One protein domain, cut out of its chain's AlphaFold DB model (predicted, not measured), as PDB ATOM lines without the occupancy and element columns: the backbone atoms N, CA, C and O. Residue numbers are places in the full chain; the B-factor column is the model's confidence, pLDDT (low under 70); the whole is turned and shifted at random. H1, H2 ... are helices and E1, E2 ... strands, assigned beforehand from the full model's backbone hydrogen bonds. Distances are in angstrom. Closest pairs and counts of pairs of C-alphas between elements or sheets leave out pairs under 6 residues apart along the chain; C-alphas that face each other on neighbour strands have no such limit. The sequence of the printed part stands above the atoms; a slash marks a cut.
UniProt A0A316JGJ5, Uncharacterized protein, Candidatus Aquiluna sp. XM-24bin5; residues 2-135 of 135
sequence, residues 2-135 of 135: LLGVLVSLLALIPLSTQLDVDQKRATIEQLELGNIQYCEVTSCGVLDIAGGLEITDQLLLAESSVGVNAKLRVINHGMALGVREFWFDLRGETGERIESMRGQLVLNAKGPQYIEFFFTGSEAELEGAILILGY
ATOM      1  N   LEU A   2     248.876 119.952 135.329       81.75
ATOM      2  CA  LEU A   2     247.830 119.192 136.045       81.75
ATOM      3  C   LEU A   2     247.261 119.909 137.287       81.75
ATOM      4  O   LEU A   2     246.054 119.938 137.485       81.75
ATOM      5  N   LEU A   3     248.131 120.539 138.087       82.69
ATOM      6  CA  LEU A   3     247.723 121.268 139.294       82.69
ATOM      7  C   LEU A   3     246.802 122.459 138.976       82.69
ATOM      8  O   LEU A   3     245.838 122.701 139.687       82.69
ATOM      9  N   GLY A   4     247.074 123.168 137.874       83.00
ATOM     10  CA  GLY A   4     246.250 124.292 137.424       83.00
ATOM     11  C   GLY A   4     244.866 123.842 136.960       83.00
ATOM     12  O   GLY A   4     243.878 124.482 137.299       83.00
ATOM     13  N   VAL A   5     244.789 122.695 136.274       86.56
ATOM     14  CA  VAL A   5     243.512 122.079 135.877       86.56
ATOM     15  C   VAL A   5     242.703 121.666 137.110       86.56
ATOM     16  O   VAL A   5     241.509 121.952 137.190       86.56
ATOM     17  N   LEU A   6     243.353 121.062 138.107       89.62
ATOM     18  CA  LEU A   6     242.694 120.650 139.348       89.62
ATOM     19  C   LEU A   6     242.136 121.853 140.126       89.62
ATOM     20  O   LEU A   6     240.999 121.816 140.588       89.62
ATOM     21  N   VAL A   7     242.906 122.944 140.214       86.31
ATOM     22  CA  VAL A   7     242.461 124.199 140.843       86.31
ATOM     23  C   VAL A   7     241.294 124.819 140.073       86.31
ATOM     24  O   VAL A   7     240.321 125.245 140.693       86.31
ATOM     25  N   SER A   8     241.327 124.817 138.736       85.94
ATOM     26  CA  SER A   8     240.202 125.318 137.937       85.94
ATOM     27  C   SER A   8     238.930 124.478 138.095       85.94
ATOM     28  O   SER A   8     237.845 125.045 138.135       85.94
ATOM     29  N   LEU A   9     239.046 123.154 138.261       87.56
ATOM     30  CA  LEU A   9     237.902 122.278 138.540       87.56
ATOM     31  C   LEU A   9     237.328 122.526 139.941       87.56
ATOM     32  O   LEU A   9     236.112 122.587 140.099       87.56
ATOM     33  N   LEU A  10     238.182 122.730 140.948       88.31
ATOM     34  CA  LEU A  10     237.744 123.077 142.305       88.31
ATOM     35  C   LEU A  10     237.030 124.435 142.357       88.31
ATOM     36  O   LEU A  10     236.095 124.596 143.136       88.31
ATOM     37  N   ALA A  11     237.408 125.386 141.497       85.81
ATOM     38  CA  ALA A  11     236.744 126.684 141.385       85.81
ATOM     39  C   ALA A  11     235.326 126.612 140.778       85.81
ATOM     40  O   ALA A  11     234.545 127.546 140.952       85.81
ATOM     41  N   LEU A  12     234.952 125.508 140.119       87.75
ATOM     42  CA  LEU A  12     233.587 125.320 139.608       87.75
ATOM     43  C   LEU A  12     232.574 125.051 140.725       87.75
ATOM     44  O   LEU A  12     231.399 125.378 140.570       87.75
ATOM     45  N   ILE A  13     233.016 124.498 141.857       87.12
ATOM     46  CA  ILE A  13     232.148 124.212 143.005       87.12
ATOM     47  C   ILE A  13     231.533 125.509 143.565       87.12
ATOM     48  O   ILE A  13     230.307 125.618 143.524       87.12
ATOM     49  N   PRO A  14     232.310 126.527 144.004       87.94
ATOM     50  CA  PRO A  14     231.730 127.770 144.515       87.94
ATOM     51  C   PRO A  14     230.926 128.531 143.450       87.94
ATOM     52  O   PRO A  14     229.941 129.189 143.777       87.94
ATOM     53  N   LEU A  15     231.298 128.415 142.169       86.88
ATOM     54  CA  LEU A  15     230.533 129.013 141.075       86.88
ATOM     55  C   LEU A  15     229.145 128.370 140.943       86.88
ATOM     56  O   LEU A  15     228.151 129.081 140.827       86.88
ATOM     57  N   SER A  16     229.062 127.040 141.002       86.50
ATOM     58  CA  SER A  16     227.784 126.323 140.923       86.50
ATOM     59  C   SER A  16     226.855 126.666 142.088       86.50
ATOM     60  O   SER A  16     225.667 126.897 141.876       86.50
ATOM     61  N   THR A  17     227.399 126.798 143.303       85.62
ATOM     62  CA  THR A  17     226.611 127.206 144.470       85.62
ATOM     63  C   THR A  17     226.136 128.651 144.366       85.62
ATOM     64  O   THR A  17     225.017 128.953 144.766       85.62
ATOM     65  N   GLN A  18     226.954 129.543 143.800       83.12
ATOM     66  CA  GLN A  18     226.569 130.938 143.600       83.12
ATOM     67  C   GLN A  18     225.420 131.059 142.592       83.12
ATOM     68  O   GLN A  18     224.463 131.787 142.842       83.12
ATOM     69  N   LEU A  19     225.481 130.302 141.492       85.00
ATOM     70  CA  LEU A  19     224.425 130.285 140.477       85.00
ATOM     71  C   LEU A  19     223.089 129.769 141.028       85.00
ATOM     72  O   LEU A  19     222.057 130.363 140.733       85.00
ATOM     73  N   ASP A  20     223.099 128.716 141.852       84.00
ATOM     74  CA  ASP A  20     221.878 128.201 142.494       84.00
ATOM     75  C   ASP A  20     221.250 129.241 143.439       84.00
ATOM     76  O   ASP A  20     220.041 129.474 143.417       84.00
ATOM     77  N   VAL A  21     222.076 129.932 144.231       82.38
ATOM     78  CA  VAL A  21     221.611 131.008 145.120       82.38
ATOM     79  C   VAL A  21     221.013 132.167 144.322       82.38
ATOM     80  O   VAL A  21     219.938 132.660 144.666       82.38
ATOM     81  N   ASP A  22     221.672 132.595 143.249       81.25
ATOM     82  CA  ASP A  22     221.186 133.706 142.430       81.25
ATOM     83  C   ASP A  22     219.901 133.338 141.673       81.25
ATOM     84  O   ASP A  22     218.992 134.163 141.560       81.25
ATOM     85  N   GLN A  23     219.761 132.082 141.240       80.25
ATOM     86  CA  GLN A  23     218.526 131.589 140.631       80.25
ATOM     87  C   GLN A  23     217.360 131.575 141.628       80.25
ATOM     88  O   GLN A  23     216.251 131.992 141.278       80.25
ATOM     89  N   LYS A  24     217.601 131.161 142.878       78.75
ATOM     90  CA  LYS A  24     216.591 131.199 143.950       78.75
ATOM     91  C   LYS A  24     216.151 132.621 144.279       78.75
ATOM     92  O   LYS A  24     214.965 132.856 144.473       78.75
ATOM     93  N   ARG A  25     217.071 133.591 144.275       81.25
ATOM     94  CA  ARG A  25     216.725 135.010 144.470       81.25
ATOM     95  C   ARG A  25     215.856 135.564 143.347       81.25
ATOM     96  O   ARG A  25     214.984 136.382 143.615       81.25
ATOM     97  N   ALA A  26     216.106 135.146 142.108       78.31
ATOM     98  CA  ALA A  26     215.369 135.620 140.937       78.31
ATOM     99  C   ALA A  26     213.992 134.954 140.762       78.31
ATOM    100  O   ALA A  26     213.149 135.477 140.034       78.31
ATOM    101  N   THR A  27     213.761 133.805 141.403       74.50
ATOM    102  CA  THR A  27     212.522 133.031 141.259       74.50
ATOM    103  C   THR A  27     211.668 133.194 142.509       74.50
ATOM    104  O   THR A  27     211.766 132.409 143.446       74.50
ATOM    105  N   ILE A  28     210.831 134.233 142.534       79.69
ATOM    106  CA  ILE A  28     209.846 134.410 143.606       79.69
ATOM    107  C   ILE A  28     208.558 133.693 143.222       79.69
ATOM    108  O   ILE A  28     207.881 134.073 142.261       79.69
ATOM    109  N   GLU A  29     208.207 132.680 144.009       80.94
ATOM    110  CA  GLU A  29     206.900 132.034 143.936       80.94
ATOM    111  C   GLU A  29     205.793 133.075 144.142       80.94
ATOM    112  O   GLU A  29     205.921 133.988 144.960       80.94
ATOM    113  N   GLN A  30     204.719 132.970 143.367       85.81
ATOM    114  CA  GLN A  30     203.560 133.846 143.520       85.81
ATOM    115  C   GLN A  30     202.588 133.259 144.540       85.81
ATOM    116  O   GLN A  30     202.683 132.084 144.894       85.81
ATOM    117  N   LEU A  31     201.661 134.085 145.023       83.19
ATOM    118  CA  LEU A  31     200.610 133.632 145.925       83.19
ATOM    119  C   LEU A  31     199.730 132.587 145.219       83.19
ATOM    120  O   LEU A  31     199.096 132.881 144.205       83.19
ATOM    121  N   GLU A  32     199.667 131.375 145.767       82.12
ATOM    122  CA  GLU A  32     198.777 130.327 145.272       82.12
ATOM    123  C   GLU A  32     197.471 130.325 146.066       82.12
ATOM    124  O   GLU A  32     197.437 129.980 147.246       82.12
ATOM    125  N   LEU A  33     196.359 130.657 145.404       75.56
ATOM    126  CA  LEU A  33     195.045 130.798 146.051       75.56
ATOM    127  C   LEU A  33     194.560 129.530 146.785       75.56
ATOM    128  O   LEU A  33     193.714 129.618 147.668       75.56
ATOM    129  N   GLY A  34     195.073 128.351 146.415       80.44
ATOM    130  CA  GLY A  34     194.728 127.076 147.048       80.44
ATOM    131  C   GLY A  34     195.478 126.774 148.350       80.44
ATOM    132  O   GLY A  34     195.124 125.807 149.020       80.44
ATOM    133  N   ASN A  35     196.501 127.561 148.703       84.00
ATOM    134  CA  ASN A  35     197.370 127.309 149.856       84.00
ATOM    135  C   ASN A  35     197.844 128.616 150.515       84.00
ATOM    136  O   ASN A  35     199.034 128.808 150.751       84.00
ATOM    137  N   ILE A  36     196.909 129.526 150.794       89.12
ATOM    138  CA  ILE A  36     197.216 130.775 151.499       89.12
ATOM    139  C   ILE A  36     197.365 130.484 152.995       89.12
ATOM    140  O   ILE A  36     196.462 129.911 153.615       89.12
ATOM    141  N   GLN A  37     198.490 130.896 153.573       92.12
ATOM    142  CA  GLN A  37     198.694 130.909 155.021       92.12
ATOM    143  C   GLN A  37     198.337 132.290 155.567       92.12
ATOM    144  O   GLN A  37     198.555 133.292 154.894       92.12
ATOM    145  N   TYR A  38     197.791 132.350 156.783       93.81
ATOM    146  CA  TYR A  38     197.333 133.602 157.384       93.81
ATOM    147  C   TYR A  38     197.974 133.840 158.748       93.81
ATOM    148  O   TYR A  38     198.044 132.930 159.574       93.81
ATOM    149  N   CYS A  39     198.376 135.080 159.004       94.69
ATOM    150  CA  CYS A  39     198.855 135.539 160.304       94.69
ATOM    151  C   CYS A  39     198.401 136.979 160.565       94.69
ATOM    152  O   CYS A  39     198.151 137.741 159.634       94.69
ATOM    153  N   GLU A  40     198.279 137.369 161.831       95.00
ATOM    154  CA  GLU A  40     198.068 138.776 162.181       95.00
ATOM    155  C   GLU A  40     199.381 139.541 162.011       95.00
ATOM    156  O   GLU A  40     200.414 139.086 162.503       95.00
ATOM    157  N   VAL A  41     199.349 140.701 161.346       94.38
ATOM    158  CA  VAL A  41     200.552 141.475 160.979       94.38
ATOM    159  C   VAL A  41     201.478 141.733 162.173       94.38
ATOM    160  O   VAL A  41     202.691 141.607 162.044       94.38
ATOM    161  N   THR A  42     200.911 142.002 163.350       92.56
ATOM    162  CA  THR A  42     201.635 142.253 164.610       92.56
ATOM    163  C   THR A  42     202.413 141.036 165.136       92.56
ATOM    164  O   THR A  42     203.302 141.187 165.972       92.56
ATOM    165  N   SER A  43     202.088 139.830 164.661       92.25
ATOM    166  CA  SER A  43     202.612 138.549 165.156       92.25
ATOM    167  C   SER A  43     203.224 137.651 164.073       92.25
ATOM    168  O   SER A  43     203.787 136.610 164.406       92.25
ATOM    169  N   CYS A  44     203.159 138.042 162.793       92.75
ATOM    170  CA  CYS A  44     203.664 137.251 161.663       92.75
ATOM    171  C   CYS A  44     205.167 136.935 161.760       92.75
ATOM    172  O   CYS A  44     205.586 135.830 161.421       92.75
ATOM    173  N   GLY A  45     205.985 137.894 162.209       93.81
ATOM    174  CA  GLY A  45     207.435 137.720 162.317       93.81
ATOM    175  C   GLY A  45     208.101 137.393 160.975       93.81
ATOM    176  O   GLY A  45     207.863 138.065 159.971       93.81
ATOM    177  N   VAL A  46     208.970 136.376 160.965       94.75
ATOM    178  CA  VAL A  46     209.720 135.947 159.773       94.75
ATOM    179  C   VAL A  46     208.977 134.828 159.052       94.75
ATOM    180  O   VAL A  46     208.711 133.777 159.627       94.75
ATOM    181  N   LEU A  47     208.698 135.049 157.772       92.00
ATOM    182  CA  LEU A  47     208.069 134.094 156.871       92.00
ATOM    183  C   LEU A  47     209.140 133.392 156.027       92.00
ATOM    184  O   LEU A  47     210.022 134.048 155.471       92.00
ATOM    185  N   ASP A  48     209.022 132.075 155.848       88.19
ATOM    186  CA  ASP A  48     209.975 131.272 155.054       88.19
ATOM    187  C   ASP A  48     209.906 131.541 153.534       88.19
ATOM    188  O   ASP A  48     210.715 131.031 152.753       88.19
ATOM    189  N   ILE A  49     208.965 132.377 153.088       87.00
ATOM    190  CA  ILE A  49     208.859 132.807 151.693       87.00
ATOM    191  C   ILE A  49     210.037 133.701 151.293       87.00
ATOM    192  O   ILE A  49     210.612 134.421 152.108       87.00
ATOM    193  N   ALA A  50     210.394 133.669 150.005       83.06
ATOM    194  CA  ALA A  50     211.465 134.492 149.437       83.06
ATOM    195  C   ALA A  50     212.830 134.351 150.159       83.06
ATOM    196  O   ALA A  50     213.662 135.256 150.106       83.06
ATOM    197  N   GLY A  51     213.074 133.212 150.822       83.31
ATOM    198  CA  GLY A  51     214.304 132.954 151.576       83.31
ATOM    199  C   GLY A  51     214.395 133.693 152.916       83.31
ATOM    200  O   GLY A  51     215.499 133.838 153.438       83.31
ATOM    201  N   GLY A  52     213.266 134.171 153.449       90.00
ATOM    202  CA  GLY A  52     213.177 134.894 154.716       90.00
ATOM    203  C   GLY A  52     212.670 136.315 154.509       90.00
ATOM    204  O   GLY A  52     213.463 137.235 154.276       90.00
ATOM    205  N   LEU A  53     211.354 136.498 154.612       93.00
ATOM    206  CA  LEU A  53     210.706 137.806 154.595       93.00
ATOM    207  C   LEU A  53     210.166 138.130 155.988       93.00
ATOM    208  O   LEU A  53     209.264 137.461 156.476       93.00
ATOM    209  N   GLU A  54     210.705 139.160 156.625       95.31
ATOM    210  CA  GLU A  54     210.244 139.603 157.940       95.31
ATOM    211  C   GLU A  54     209.191 140.699 157.801       95.31
ATOM    212  O   GLU A  54     209.434 141.728 157.163       95.31
ATOM    213  N   ILE A  55     208.034 140.474 158.416       95.81
ATOM    214  CA  ILE A  55     206.958 141.449 158.552       95.81
ATOM    215  C   ILE A  55     207.220 142.279 159.806       95.81
ATOM    216  O   ILE A  55     207.409 141.729 160.888       95.81
ATOM    217  N   THR A  56     207.243 143.602 159.655       94.75
ATOM    218  CA  THR A  56     207.462 144.524 160.777       94.75
ATOM    219  C   THR A  56     206.146 145.119 161.271       94.75
ATOM    220  O   THR A  56     205.120 145.021 160.602       94.75
ATOM    221  N   ASP A  57     206.185 145.790 162.416       89.31
ATOM    222  CA  ASP A  57     205.073 146.569 162.971       89.31
ATOM    223  C   ASP A  57     204.918 147.959 162.326       89.31
ATOM    224  O   ASP A  57     203.960 148.683 162.601       89.31
ATOM    225  N   GLN A  58     205.846 148.355 161.451       94.19
ATOM    226  CA  GLN A  58     205.844 149.678 160.847       94.19
ATOM    227  C   GLN A  58     204.864 149.743 159.667       94.19
ATOM    228  O   GLN A  58     205.200 149.415 158.523       94.19
ATOM    229  N   LEU A  59     203.669 150.246 159.959       95.25
ATOM    230  CA  LEU A  59     202.629 150.568 158.994       95.25
ATOM    231  C   LEU A  59     202.587 152.082 158.748       95.25
ATOM    232  O   LEU A  59     202.471 152.869 159.683       95.25
ATOM    233  N   LEU A  60     202.713 152.499 157.489       96.44
ATOM    234  CA  LEU A  60     202.583 153.901 157.086       96.44
ATOM    235  C   LEU A  60     201.247 154.094 156.381       96.44
ATOM    236  O   LEU A  60     200.978 153.405 155.394       96.44
ATOM    237  N   LEU A  61     200.451 155.044 156.857       96.44
ATOM    238  CA  LEU A  61     199.123 155.338 156.333       96.44
ATOM    239  C   LEU A  61     199.114 156.719 155.674       96.44
ATOM    240  O   LEU A  61     199.806 157.645 156.099       96.44
ATOM    241  N   ALA A  62     198.378 156.827 154.572       96.88
ATOM    242  CA  ALA A  62     198.142 158.076 153.870       96.88
ATOM    243  C   ALA A  62     196.680 158.129 153.419       96.88
ATOM    244  O   ALA A  62     196.312 157.559 152.382       96.88
ATOM    245  N   GLU A  63     195.855 158.807 154.216       96.00
ATOM    246  CA  GLU A  63     194.439 159.008 153.931       96.00
ATOM    247  C   GLU A  63     194.214 160.023 152.798       96.00
ATOM    248  O   GLU A  63     194.919 161.026 152.643       96.00
ATOM    249  N   SER A  64     193.206 159.742 151.978       93.75
ATOM    250  CA  SER A  64     192.747 160.575 150.873       93.75
ATOM    251  C   SER A  64     191.219 160.590 150.828       93.75
ATOM    252  O   SER A  64     190.558 159.809 151.503       93.75
ATOM    253  N   SER A  65     190.627 161.418 149.965       92.81
ATOM    254  CA  SER A  65     189.165 161.502 149.827       92.81
ATOM    255  C   SER A  65     188.490 160.226 149.306       92.81
ATOM    256  O   SER A  65     187.267 160.193 149.208       92.81
ATOM    257  N   VAL A  66     189.267 159.233 148.868       92.00
ATOM    258  CA  VAL A  66     188.764 157.986 148.273       92.00
ATOM    259  C   VAL A  66     189.112 156.743 149.094       92.00
ATOM    260  O   VAL A  66     188.673 155.658 148.725       92.00
ATOM    261  N   GLY A  67     189.903 156.887 150.161       94.50
ATOM    262  CA  GLY A  67     190.389 155.781 150.984       94.50
ATOM    263  C   GLY A  67     191.820 155.995 151.481       94.50
ATOM    264  O   GLY A  67     192.398 157.078 151.316       94.50
ATOM    265  N   VAL A  68     192.414 154.944 152.040       96.94
ATOM    266  CA  VAL A  68     193.742 154.953 152.664       96.94
ATOM    267  C   VAL A  68     194.732 154.146 151.832       96.94
ATOM    268  O   VAL A  68     194.518 152.968 151.548       96.94
ATOM    269  N   ASN A  69     195.855 154.772 151.474       97.19
ATOM    270  CA  ASN A  69     197.017 154.051 150.962       97.19
ATOM    271  C   ASN A  69     197.879 153.610 152.144       97.19
ATOM    272  O   ASN A  69     198.358 154.452 152.904       97.19
ATOM    273  N   ALA A  70     198.101 152.310 152.269       97.06
ATOM    274  CA  ALA A  70     198.862 151.725 153.355       97.06
ATOM    275  C   ALA A  70     200.154 151.087 152.834       97.06
ATOM    276  O   ALA A  70     200.186 150.465 151.767       97.06
ATOM    277  N   LYS A  71     201.239 151.250 153.594       97.56
ATOM    278  CA  LYS A  71     202.546 150.650 153.310       97.56
ATOM    279  C   LYS A  71     203.051 149.916 154.537       97.56
ATOM    280  O   LYS A  71     203.469 150.547 155.508       97.56
ATOM    281  N   LEU A  72     203.044 148.591 154.477       97.31
ATOM    282  CA  LEU A  72     203.579 147.738 155.532       97.31
ATOM    283  C   LEU A  72     205.049 147.446 155.259       97.31
ATOM    284  O   LEU A  72     205.380 146.856 154.228       97.31
ATOM    285  N   ARG A  73     205.941 147.866 156.155       96.81
ATOM    286  CA  ARG A  73     207.376 147.649 155.969       96.81
ATOM    287  C   ARG A  73     207.745 146.183 156.188       96.81
ATOM    288  O   ARG A  73     207.280 145.536 157.125       96.81
ATOM    289  N   VAL A  74     208.652 145.704 155.344       96.44
ATOM    290  CA  VAL A  74     209.222 144.356 155.416       96.44
ATOM    291  C   VAL A  74     210.744 144.380 155.295       96.44
ATOM    292  O   VAL A  74     211.332 145.345 154.786       96.44
ATOM    293  N   ILE A  75     211.393 143.308 155.750       95.19
ATOM    294  CA  ILE A  75     212.835 143.082 155.599       95.19
ATOM    295  C   ILE A  75     213.056 141.804 154.786       95.19
ATOM    296  O   ILE A  75     212.622 140.721 155.162       95.19
ATOM    297  N   ASN A  76     213.742 141.939 153.652       93.69
ATOM    298  CA  ASN A  76     214.065 140.843 152.741       93.69
ATOM    299  C   ASN A  76     215.452 140.273 153.058       93.69
ATOM    300  O   ASN A  76     216.458 140.697 152.481       93.69
ATOM    301  N   HIS A  77     215.504 139.318 153.985       91.81
ATOM    302  CA  HIS A  77     216.747 138.649 154.387       91.81
ATOM    303  C   HIS A  77     217.302 137.755 153.279       91.81
ATOM    304  O   HIS A  77     218.517 137.675 153.097       91.81
ATOM    305  N   GLY A  78     216.417 137.136 152.493       87.81
ATOM    306  CA  GLY A  78     216.794 136.275 151.370       87.81
ATOM    307  C   GLY A  78     217.420 137.019 150.184       87.81
ATOM    308  O   GLY A  78     218.012 136.387 149.304       87.81
ATOM    309  N   MET A  79     217.331 138.355 150.160       89.75
ATOM    310  CA  MET A  79     217.697 139.205 149.018       89.75
ATOM    311  C   MET A  79     217.016 138.761 147.717       89.75
ATOM    312  O   MET A  79     217.610 138.816 146.636       89.75
ATOM    313  N   ALA A  80     215.773 138.296 147.822       90.50
ATOM    314  CA  ALA A  80     214.958 137.955 146.669       90.50
ATOM    315  C   ALA A  80     214.661 139.196 145.809       90.50
ATOM    316  O   ALA A  80     214.715 140.329 146.294       90.50
ATOM    317  N   LEU A  81     214.368 138.986 144.527       92.06
ATOM    318  CA  LEU A  81     214.181 140.035 143.526       92.06
ATOM    319  C   LEU A  81     212.941 139.765 142.681       92.06
ATOM    320  O   LEU A  81     212.804 138.679 142.122       92.06
ATOM    321  N   GLY A  82     212.073 140.766 142.542       91.69
ATOM    322  CA  GLY A  82     210.871 140.683 141.712       91.69
ATOM    323  C   GLY A  82     209.630 141.225 142.409       91.69
ATOM    324  O   GLY A  82     209.720 142.054 143.308       91.69
ATOM    325  N   VAL A  83     208.458 140.783 141.965       92.81
ATOM    326  CA  VAL A  83     207.164 141.245 142.481       92.81
ATOM    327  C   VAL A  83     206.418 140.063 143.078       92.81
ATOM    328  O   VAL A  83     206.437 138.979 142.495       92.81
ATOM    329  N   ARG A  84     205.766 140.266 144.222       92.25
ATOM    330  CA  ARG A  84     204.891 139.275 144.853       92.25
ATOM    331  C   ARG A  84     203.589 139.920 145.308       92.25
ATOM    332  O   ARG A  84     203.595 141.032 145.838       92.25
ATOM    333  N   GLU A  85     202.494 139.202 145.114       94.06
ATOM    334  CA  GLU A  85     201.185 139.571 145.643       94.06
ATOM    335  C   GLU A  85     200.979 138.998 147.049       94.06
ATOM    336  O   GLU A  85     201.441 137.905 147.374       94.06
ATOM    337  N   PHE A  86     200.264 139.756 147.868       95.12
ATOM    338  CA  PHE A  86     199.802 139.368 149.191       95.12
ATOM    339  C   PHE A  86     198.304 139.611 149.280       95.12
ATOM    340  O   PHE A  86     197.740 140.419 148.533       95.12
ATOM    341  N   TRP A  87     197.659 138.931 150.213       95.06
ATOM    342  CA  TRP A  87     196.268 139.185 150.543       95.06
ATOM    343  C   TRP A  87     196.190 139.826 151.920       95.06
ATOM    344  O   TRP A  87     196.910 139.424 152.823       95.06
ATOM    345  N   PHE A  88     195.330 140.814 152.100       95.81
ATOM    346  CA  PHE A  88     195.060 141.398 153.405       95.81
ATOM    347  C   PHE A  88     193.584 141.265 153.715       95.81
ATOM    348  O   PHE A  88     192.748 141.596 152.880       95.81
ATOM    349  N   ASP A  89     193.273 140.835 154.929       95.75
ATOM    350  CA  ASP A  89     191.924 140.883 155.471       95.75
ATOM    351  C   ASP A  89     191.913 141.851 156.651       95.75
ATOM    352  O   ASP A  89     192.616 141.647 157.641       95.75
ATOM    353  N   LEU A  90     191.090 142.889 156.547       95.88
ATOM    354  CA  LEU A  90     190.787 143.775 157.657       95.88
ATOM    355  C   LEU A  90     189.611 143.191 158.436       95.88
ATOM    356  O   LEU A  90     188.549 142.913 157.862       95.88
ATOM    357  N   ARG A  91     189.795 142.983 159.737       96.06
ATOM    358  CA  ARG A  91     188.770 142.433 160.624       96.06
ATOM    359  C   ARG A  91     188.449 143.399 161.751       96.06
ATOM    360  O   ARG A  91     189.354 144.005 162.308       96.06
ATOM    361  N   GLY A  92     187.173 143.520 162.094       92.56
ATOM    362  CA  GLY A  92     186.754 144.287 163.264       92.56
ATOM    363  C   GLY A  92     187.164 143.603 164.567       92.56
ATOM    364  O   GLY A  92     187.611 142.452 164.572       92.56
ATOM    365  N   GLU A  93     186.968 144.291 165.691       88.50
ATOM    366  CA  GLU A  93     187.273 143.760 167.029       88.50
ATOM    367  C   GLU A  93     186.522 142.455 167.338       88.50
ATOM    368  O   GLU A  93     187.006 141.621 168.105       88.50
ATOM    369  N   THR A  94     185.347 142.242 166.729       89.50
ATOM    370  CA  THR A  94     184.560 141.012 166.919       89.50
ATOM    371  C   THR A  94     184.939 139.891 165.941       89.50
ATOM    372  O   THR A  94     184.354 138.807 165.977       89.50
ATOM    373  N   GLY A  95     185.966 140.112 165.111       88.44
ATOM    374  CA  GLY A  95     186.535 139.144 164.168       88.44
ATOM    375  C   GLY A  95     185.800 139.048 162.828       88.44
ATOM    376  O   GLY A  95     186.192 138.252 161.960       88.44
ATOM    377  N   GLU A  96     184.751 139.846 162.639       93.19
ATOM    378  CA  GLU A  96     184.032 139.997 161.384       93.19
ATOM    379  C   GLU A  96     184.933 140.616 160.316       93.19
ATOM    380  O   GLU A  96     185.733 141.506 160.585       93.19
ATOM    381  N   ARG A  97     184.812 140.132 159.078       93.75
ATOM    382  CA  ARG A  97     185.595 140.659 157.961       93.75
ATOM    383  C   ARG A  97     184.968 141.956 157.455       93.75
ATOM    384  O   ARG A  97     183.831 141.923 156.986       93.75
ATOM    385  N   ILE A  98     185.734 143.041 157.509       94.44
ATOM    386  CA  ILE A  98     185.352 144.368 157.015       94.44
ATOM    387  C   ILE A  98     185.652 144.453 155.519       94.44
ATOM    388  O   ILE A  98     184.747 144.633 154.708       94.44
ATOM    389  N   GLU A  99     186.915 144.249 155.141       94.50
ATOM    390  CA  GLU A  99     187.375 144.346 153.755       94.50
ATOM    391  C   GLU A  99     188.496 143.335 153.484       94.50
ATOM    392  O   GLU A  99     189.249 142.964 154.385       94.50
ATOM    393  N   SER A 100     188.600 142.887 152.232       94.62
ATOM    394  CA  SER A 100     189.743 142.122 151.735       94.62
ATOM    395  C   SER A 100     190.431 142.904 150.626       94.62
ATOM    396  O   SER A 100     189.774 143.348 149.685       94.62
ATOM    397  N   MET A 101     191.749 143.033 150.709       95.19
ATOM    398  CA  MET A 101     192.545 143.885 149.834       95.19
ATOM    399  C   MET A 101     193.710 143.087 149.263       95.19
ATOM    400  O   MET A 101     194.311 142.251 149.937       95.19
ATOM    401  N   ARG A 102     194.076 143.376 148.018       95.25
ATOM    402  CA  ARG A 102     195.311 142.849 147.442       95.25
ATOM    403  C   ARG A 102     196.469 143.774 147.795       95.25
ATOM    404  O   ARG A 102     196.405 144.970 147.517       95.25
ATOM    405  N   GLY A 103     197.528 143.202 148.351       96.19
ATOM    406  CA  GLY A 103     198.809 143.861 148.554       96.19
ATOM    407  C   GLY A 103     199.816 143.489 147.477       96.19
ATOM    408  O   GLY A 103     199.780 142.389 146.926       96.19
ATOM    409  N   GLN A 104     200.741 144.396 147.191       96.88
ATOM    410  CA  GLN A 104     201.836 144.148 146.261       96.88
ATOM    411  C   GLN A 104     203.168 144.558 146.880       96.88
ATOM    412  O   GLN A 104     203.327 145.667 147.381       96.88
ATOM    413  N   LEU A 105     204.143 143.657 146.806       96.12
ATOM    414  CA  LEU A 105     205.509 143.875 147.252       96.12
ATOM    415  C   LEU A 105     206.448 143.859 146.052       96.12
ATOM    416  O   LEU A 105     206.452 142.903 145.275       96.12
ATOM    417  N   VAL A 106     207.282 144.889 145.931       94.81
ATOM    418  CA  VAL A 106     208.398 144.912 144.979       94.81
ATOM    419  C   VAL A 106     209.700 144.692 145.743       94.81
ATOM    420  O   VAL A 106     210.182 145.568 146.463       94.81
ATOM    421  N   LEU A 107     210.265 143.501 145.583       93.25
ATOM    422  CA  LEU A 107     211.524 143.081 146.177       93.25
ATOM    423  C   LEU A 107     212.700 143.530 145.304       93.25
ATOM    424  O   LEU A 107     212.821 143.174 144.133       93.25
ATOM    425  N   ASN A 108     213.585 144.310 145.917       90.31
ATOM    426  CA  ASN A 108     214.811 144.844 145.332       90.31
ATOM    427  C   ASN A 108     216.043 144.385 146.134       90.31
ATOM    428  O   ASN A 108     215.943 143.927 147.269       90.31
ATOM    429  N   ALA A 109     217.242 144.580 145.585       81.81
ATOM    430  CA  ALA A 109     218.474 144.217 146.292       81.81
ATOM    431  C   ALA A 109     218.795 145.146 147.480       81.81
ATOM    432  O   ALA A 109     219.620 144.806 148.327       81.81
ATOM    433  N   LYS A 110     218.227 146.360 147.506       81.94
ATOM    434  CA  LYS A 110     218.555 147.416 148.476       81.94
ATOM    435  C   LYS A 110     217.352 148.305 148.777       81.94
ATOM    436  O   LYS A 110     216.444 148.425 147.958       81.94
ATOM    437  N   GLY A 111     217.439 149.001 149.909       85.88
ATOM    438  CA  GLY A 111     216.469 150.005 150.342       85.88
ATOM    439  C   GLY A 111     215.323 149.421 151.171       85.88
ATOM    440  O   GLY A 111     215.180 148.200 151.250       85.88
ATOM    441  N   PRO A 112     214.530 150.286 151.826       89.88
ATOM    442  CA  PRO A 112     213.337 149.853 152.537       89.88
ATOM    443  C   PRO A 112     212.303 149.310 151.546       89.88
ATOM    444  O   PRO A 112     212.138 149.852 150.452       89.88
ATOM    445  N   GLN A 113     211.621 148.241 151.939       95.00
ATOM    446  CA  GLN A 113     210.634 147.553 151.115       95.00
ATOM    447  C   GLN A 113     209.299 147.550 151.826       95.00
ATOM    448  O   GLN A 113     209.244 147.451 153.054       95.00
ATOM    449  N   TYR A 114     208.241 147.686 151.038       97.62
ATOM    450  CA  TYR A 114     206.891 147.817 151.548       97.62
ATOM    451  C   TYR A 114     205.946 146.946 150.740       97.62
ATOM    452  O   TYR A 114     206.036 146.908 149.511       97.62
ATOM    453  N   ILE A 115     205.039 146.277 151.442       97.50
ATOM    454  CA  ILE A 115     203.826 145.751 150.834       97.50
ATOM    455  C   ILE A 115     202.844 146.918 150.774       97.50
ATOM    456  O   ILE A 115     202.477 147.476 151.809       97.50
ATOM    457  N   GLU A 116     202.466 147.317 149.568       97.94
ATOM    458  CA  GLU A 116     201.535 148.420 149.343       97.94
ATOM    459  C   GLU A 116     200.134 147.865 149.094       97.94
ATOM    460  O   GLU A 116     199.962 146.948 148.286       97.94
ATOM    461  N   PHE A 117     199.137 148.404 149.792       97.31
ATOM    462  CA  PHE A 117     197.729 148.045 149.625       97.31
ATOM    463  C   PHE A 117     196.831 149.269 149.829       97.31
ATOM    464  O   PHE A 117     197.256 150.297 150.361       97.31
ATOM    465  N   PHE A 118     195.589 149.164 149.363       96.88
ATOM    466  CA  PHE A 118     194.604 150.238 149.423       96.88
ATOM    467  C   PHE A 118     193.341 149.755 150.128       96.88
ATOM    468  O   PHE A 118     192.878 148.652 149.844       96.88
ATOM    469  N   PHE A 119     192.802 150.597 151.005       95.12
ATOM    470  CA  PHE A 119     191.599 150.356 151.799       95.12
ATOM    471  C   PHE A 119     190.561 151.448 151.519       95.12
ATOM    472  O   PHE A 119     190.922 152.622 151.431       95.12
ATOM    473  N   THR A 120     189.280 151.091 151.387       93.12
ATOM    474  CA  THR A 120     188.224 152.045 150.989       93.12
ATOM    475  C   THR A 120     187.593 152.850 152.135       93.12
ATOM    476  O   THR A 120     186.706 153.663 151.875       93.12
ATOM    477  N   GLY A 121     188.049 152.673 153.380       92.19
ATOM    478  CA  GLY A 121     187.590 153.438 154.548       92.19
ATOM    479  C   GLY A 121     188.555 154.540 155.003       92.19
ATOM    480  O   GLY A 121     189.275 155.132 154.199       92.19
ATOM    481  N   SER A 122     188.544 154.823 156.303       94.50
ATOM    482  CA  SER A 122     189.354 155.854 156.970       94.50
ATOM    483  C   SER A 122     190.583 155.291 157.688       94.50
ATOM    484  O   SER A 122     190.657 154.096 157.984       94.50
ATOM    485  N   GLU A 123     191.552 156.153 158.006       94.69
ATOM    486  CA  GLU A 123     192.741 155.769 158.780       94.69
ATOM    487  C   GLU A 123     192.350 155.225 160.160       94.69
ATOM    488  O   GLU A 123     192.829 154.171 160.569       94.69
ATOM    489  N   ALA A 124     191.379 155.868 160.817       92.56
ATOM    490  CA  ALA A 124     190.876 155.461 162.127       92.56
ATOM    491  C   ALA A 124     190.218 154.067 162.126       92.56
ATOM    492  O   ALA A 124     190.361 153.315 163.089       92.56
ATOM    493  N   GLU A 125     189.502 153.704 161.056       91.94
ATOM    494  CA  GLU A 125     188.932 152.357 160.914       91.94
ATOM    495  C   GLU A 125     190.019 151.296 160.753       91.94
ATOM    496  O   GLU A 125     189.872 150.192 161.273       91.94
ATOM    497  N   LEU A 126     191.108 151.624 160.054       92.69
ATOM    498  CA  LEU A 126     192.226 150.707 159.866       92.69
ATOM    499  C   LEU A 126     193.009 150.520 161.174       92.69
ATOM    500  O   LEU A 126     193.309 149.387 161.538       92.69
ATOM    501  N   GLU A 127     193.293 151.603 161.900       91.56
ATOM    502  CA  GLU A 127     193.995 151.564 163.193       91.56
ATOM    503  C   GLU A 127     193.205 150.836 164.292       91.56
ATOM    504  O   GLU A 127     193.801 150.193 165.156       91.56
ATOM    505  N   GLY A 128     191.873 150.929 164.267       90.56
ATOM    506  CA  GLY A 128     190.988 150.235 165.208       90.56
ATOM    507  C   GLY A 128     190.706 148.771 164.857       90.56
ATOM    508  O   GLY A 128     190.014 148.084 165.608       90.56
ATOM    509  N   ALA A 129     191.202 148.289 163.720       93.44
ATOM    510  CA  ALA A 129     190.930 146.953 163.211       93.44
ATOM    511  C   ALA A 129     192.155 146.031 163.306       93.44
ATOM    512  O   ALA A 129     193.298 146.446 163.487       93.44
ATOM    513  N   ILE A 130     191.904 144.734 163.159       95.12
ATOM    514  CA  ILE A 130     192.927 143.694 163.119       95.12
ATOM    515  C   ILE A 130     193.285 143.432 161.656       95.12
ATOM    516  O   ILE A 130     192.441 143.007 160.862       95.12
ATOM    517  N   LEU A 131     194.551 143.658 161.303       95.69
ATOM    518  CA  LEU A 131     195.069 143.411 159.961       95.69
ATOM    519  C   LEU A 131     195.683 142.008 159.866       95.69
ATOM    520  O   LEU A 131     196.701 141.707 160.493       95.69
ATOM    521  N   ILE A 132     195.071 141.154 159.051       96.06
ATOM    522  CA  ILE A 132     195.530 139.791 158.779       96.06
ATOM    523  C   ILE A 132     196.235 139.762 157.422       96.06
ATOM    524  O   ILE A 132     195.670 140.195 156.419       96.06
ATOM    525  N   LEU A 133     197.449 139.219 157.384       96.12
ATOM    526  CA  LEU A 133     198.234 138.990 156.176       96.12
ATOM    527  C   LEU A 133     198.059 137.545 155.699       96.12
ATOM    528  O   LEU A 133     198.323 136.606 156.445       96.12
ATOM    529  N   GLY A 134     197.656 137.391 154.444       94.69
ATOM    530  CA  GLY A 134     197.669 136.158 153.670       94.69
ATOM    531  C   GLY A 134     198.884 136.108 152.740       94.69
ATOM    532  O   GLY A 134     199.092 137.041 151.954       94.69
ATOM    533  N   TYR A 135     199.672 135.038 152.821       92.06
ATOM    534  CA  TYR A 135     200.927 134.874 152.080       92.06
ATOM    535  C   TYR A 135     201.137 133.466 151.525       92.06
ATOM    536  O   TYR A 135     200.456 132.516 151.977       92.06
TER     537      TYR A 135
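AT A GLANCE: This is residues 2 to 135 of the 135 residues of an uncharacterized protein of Candidatus Aquiluna sp. XM-24bin5 (UniProt A0A316JGJ5). A single antiparallel sheet, E1 to E7, is curled like part of a barrel, with the short helix H3 at one end of it; from the other end a long helical arm reaches away, H1 followed by H2, whose residues 2 to 20 stick out free of the body. The curl leaves the sheet's edges E1 and E2 unpaired with each other, and the long link of residues 41 to 52 runs from one to the other. The printed part has 134 residues, with three named helices and seven named strands in the order H1 H2 E1 E2 E3 E4 E5 E6 H3 E7; the class is mixed, helices and strands, and the sheet's order is E1 E7 E4 E5 E6 E3 E2. The whole is loose, with a radius of gyration of the C-alphas of 19.5 A and spans of 73 by 29 by 21 A, the arm making the length.

HOW THE PARTS SIT: Strand beside strand, the sheet runs E1 of residues 38 to 40, E7 of residues 130 to 134, E4 of residues 82 to 91, E5 of residues 97 to 107, E6 of residues 113 to 119, E3 of residues 67 to 76 and E2 of residues 53 to 64. It is strongly twisted, and its C-alphas lie up to 10.6 A off its best plane. E4, E5 and E6 form a meander, each strand the antiparallel neighbour of the one before. With E3 they form a Greek key, a meander of three strands whose last, E6, is also the antiparallel neighbour of E3. The hairpin E4 and E5 has N 86 and O 103 within hydrogen-bond range at 2.8 A. In the hairpin E5 and E6, N 104 and O 116 are 2.9 A apart. E6 and E3 have N 70 and O 117 at 2.9 A. The hairpin E3 and E2 has N 62 and O 69 at 2.9 A, and E2 bends by 68 degrees at residue 57. Residues 46 to 47 pair antiparallel with residues 53 to 54 of E2. On the other side of E4, E7 has N 89 and O 132 at 2.9 A, and E1 and E7 have N 133 and O 39 at 2.8 A. H3, residues 123 to 127, is on the sheet at a height of 6.4 A, over none of its strands, but only just, with 2 of its C-alphas on E6. The closest C-alphas of E2 and H3 are those of Glu 63 and Glu 123, 6.1 A apart. H2, residues 12 to 26, is not on the sheet, but only just, with 4 pairs of C-alphas within 10 A; the C-alphas of Ala 26 and Gly 82 in E4 are the closest, at 6.8 A. H1, residues 2 to 10, is not on the sheet, and H1 and H2 meet only through their link. In H1, H2 and H3 every O i to N i+4 pair is within hydrogen-bond range.

IN THESE COORDINATES: E2 measures 29.2 A from first to last C-alpha, E4 29.1 A, E5 28.6 A, E3 28.0 A and E6 19.3 A. E7 is 13.0 A long and E1 7.1 A. H2 measures 21.0 A, H1 12.5 A and H3 6.2 A. H1 begins at C-alpha 2, (247.830, 119.192, 136.045), and H2 ends at C-alpha 26, (215.369, 135.620, 140.937). E7 ends at C-alpha 134, (197.669, 136.158, 153.670).

THE WHOLE: The C-alphas of Leu 2 and Thr 94 are the two farthest apart, at 73.7 A. Without the free residues 2 to 20, the body of 115 residues spans 43 by 28 by 21 A. The links H2 to E1, 11 residues, and E1 to E2, 12 residues, are long; the others are tight. The printed part has no cut. Mean pLDDT of the printed part is 90.8, and no printed residue is under 70.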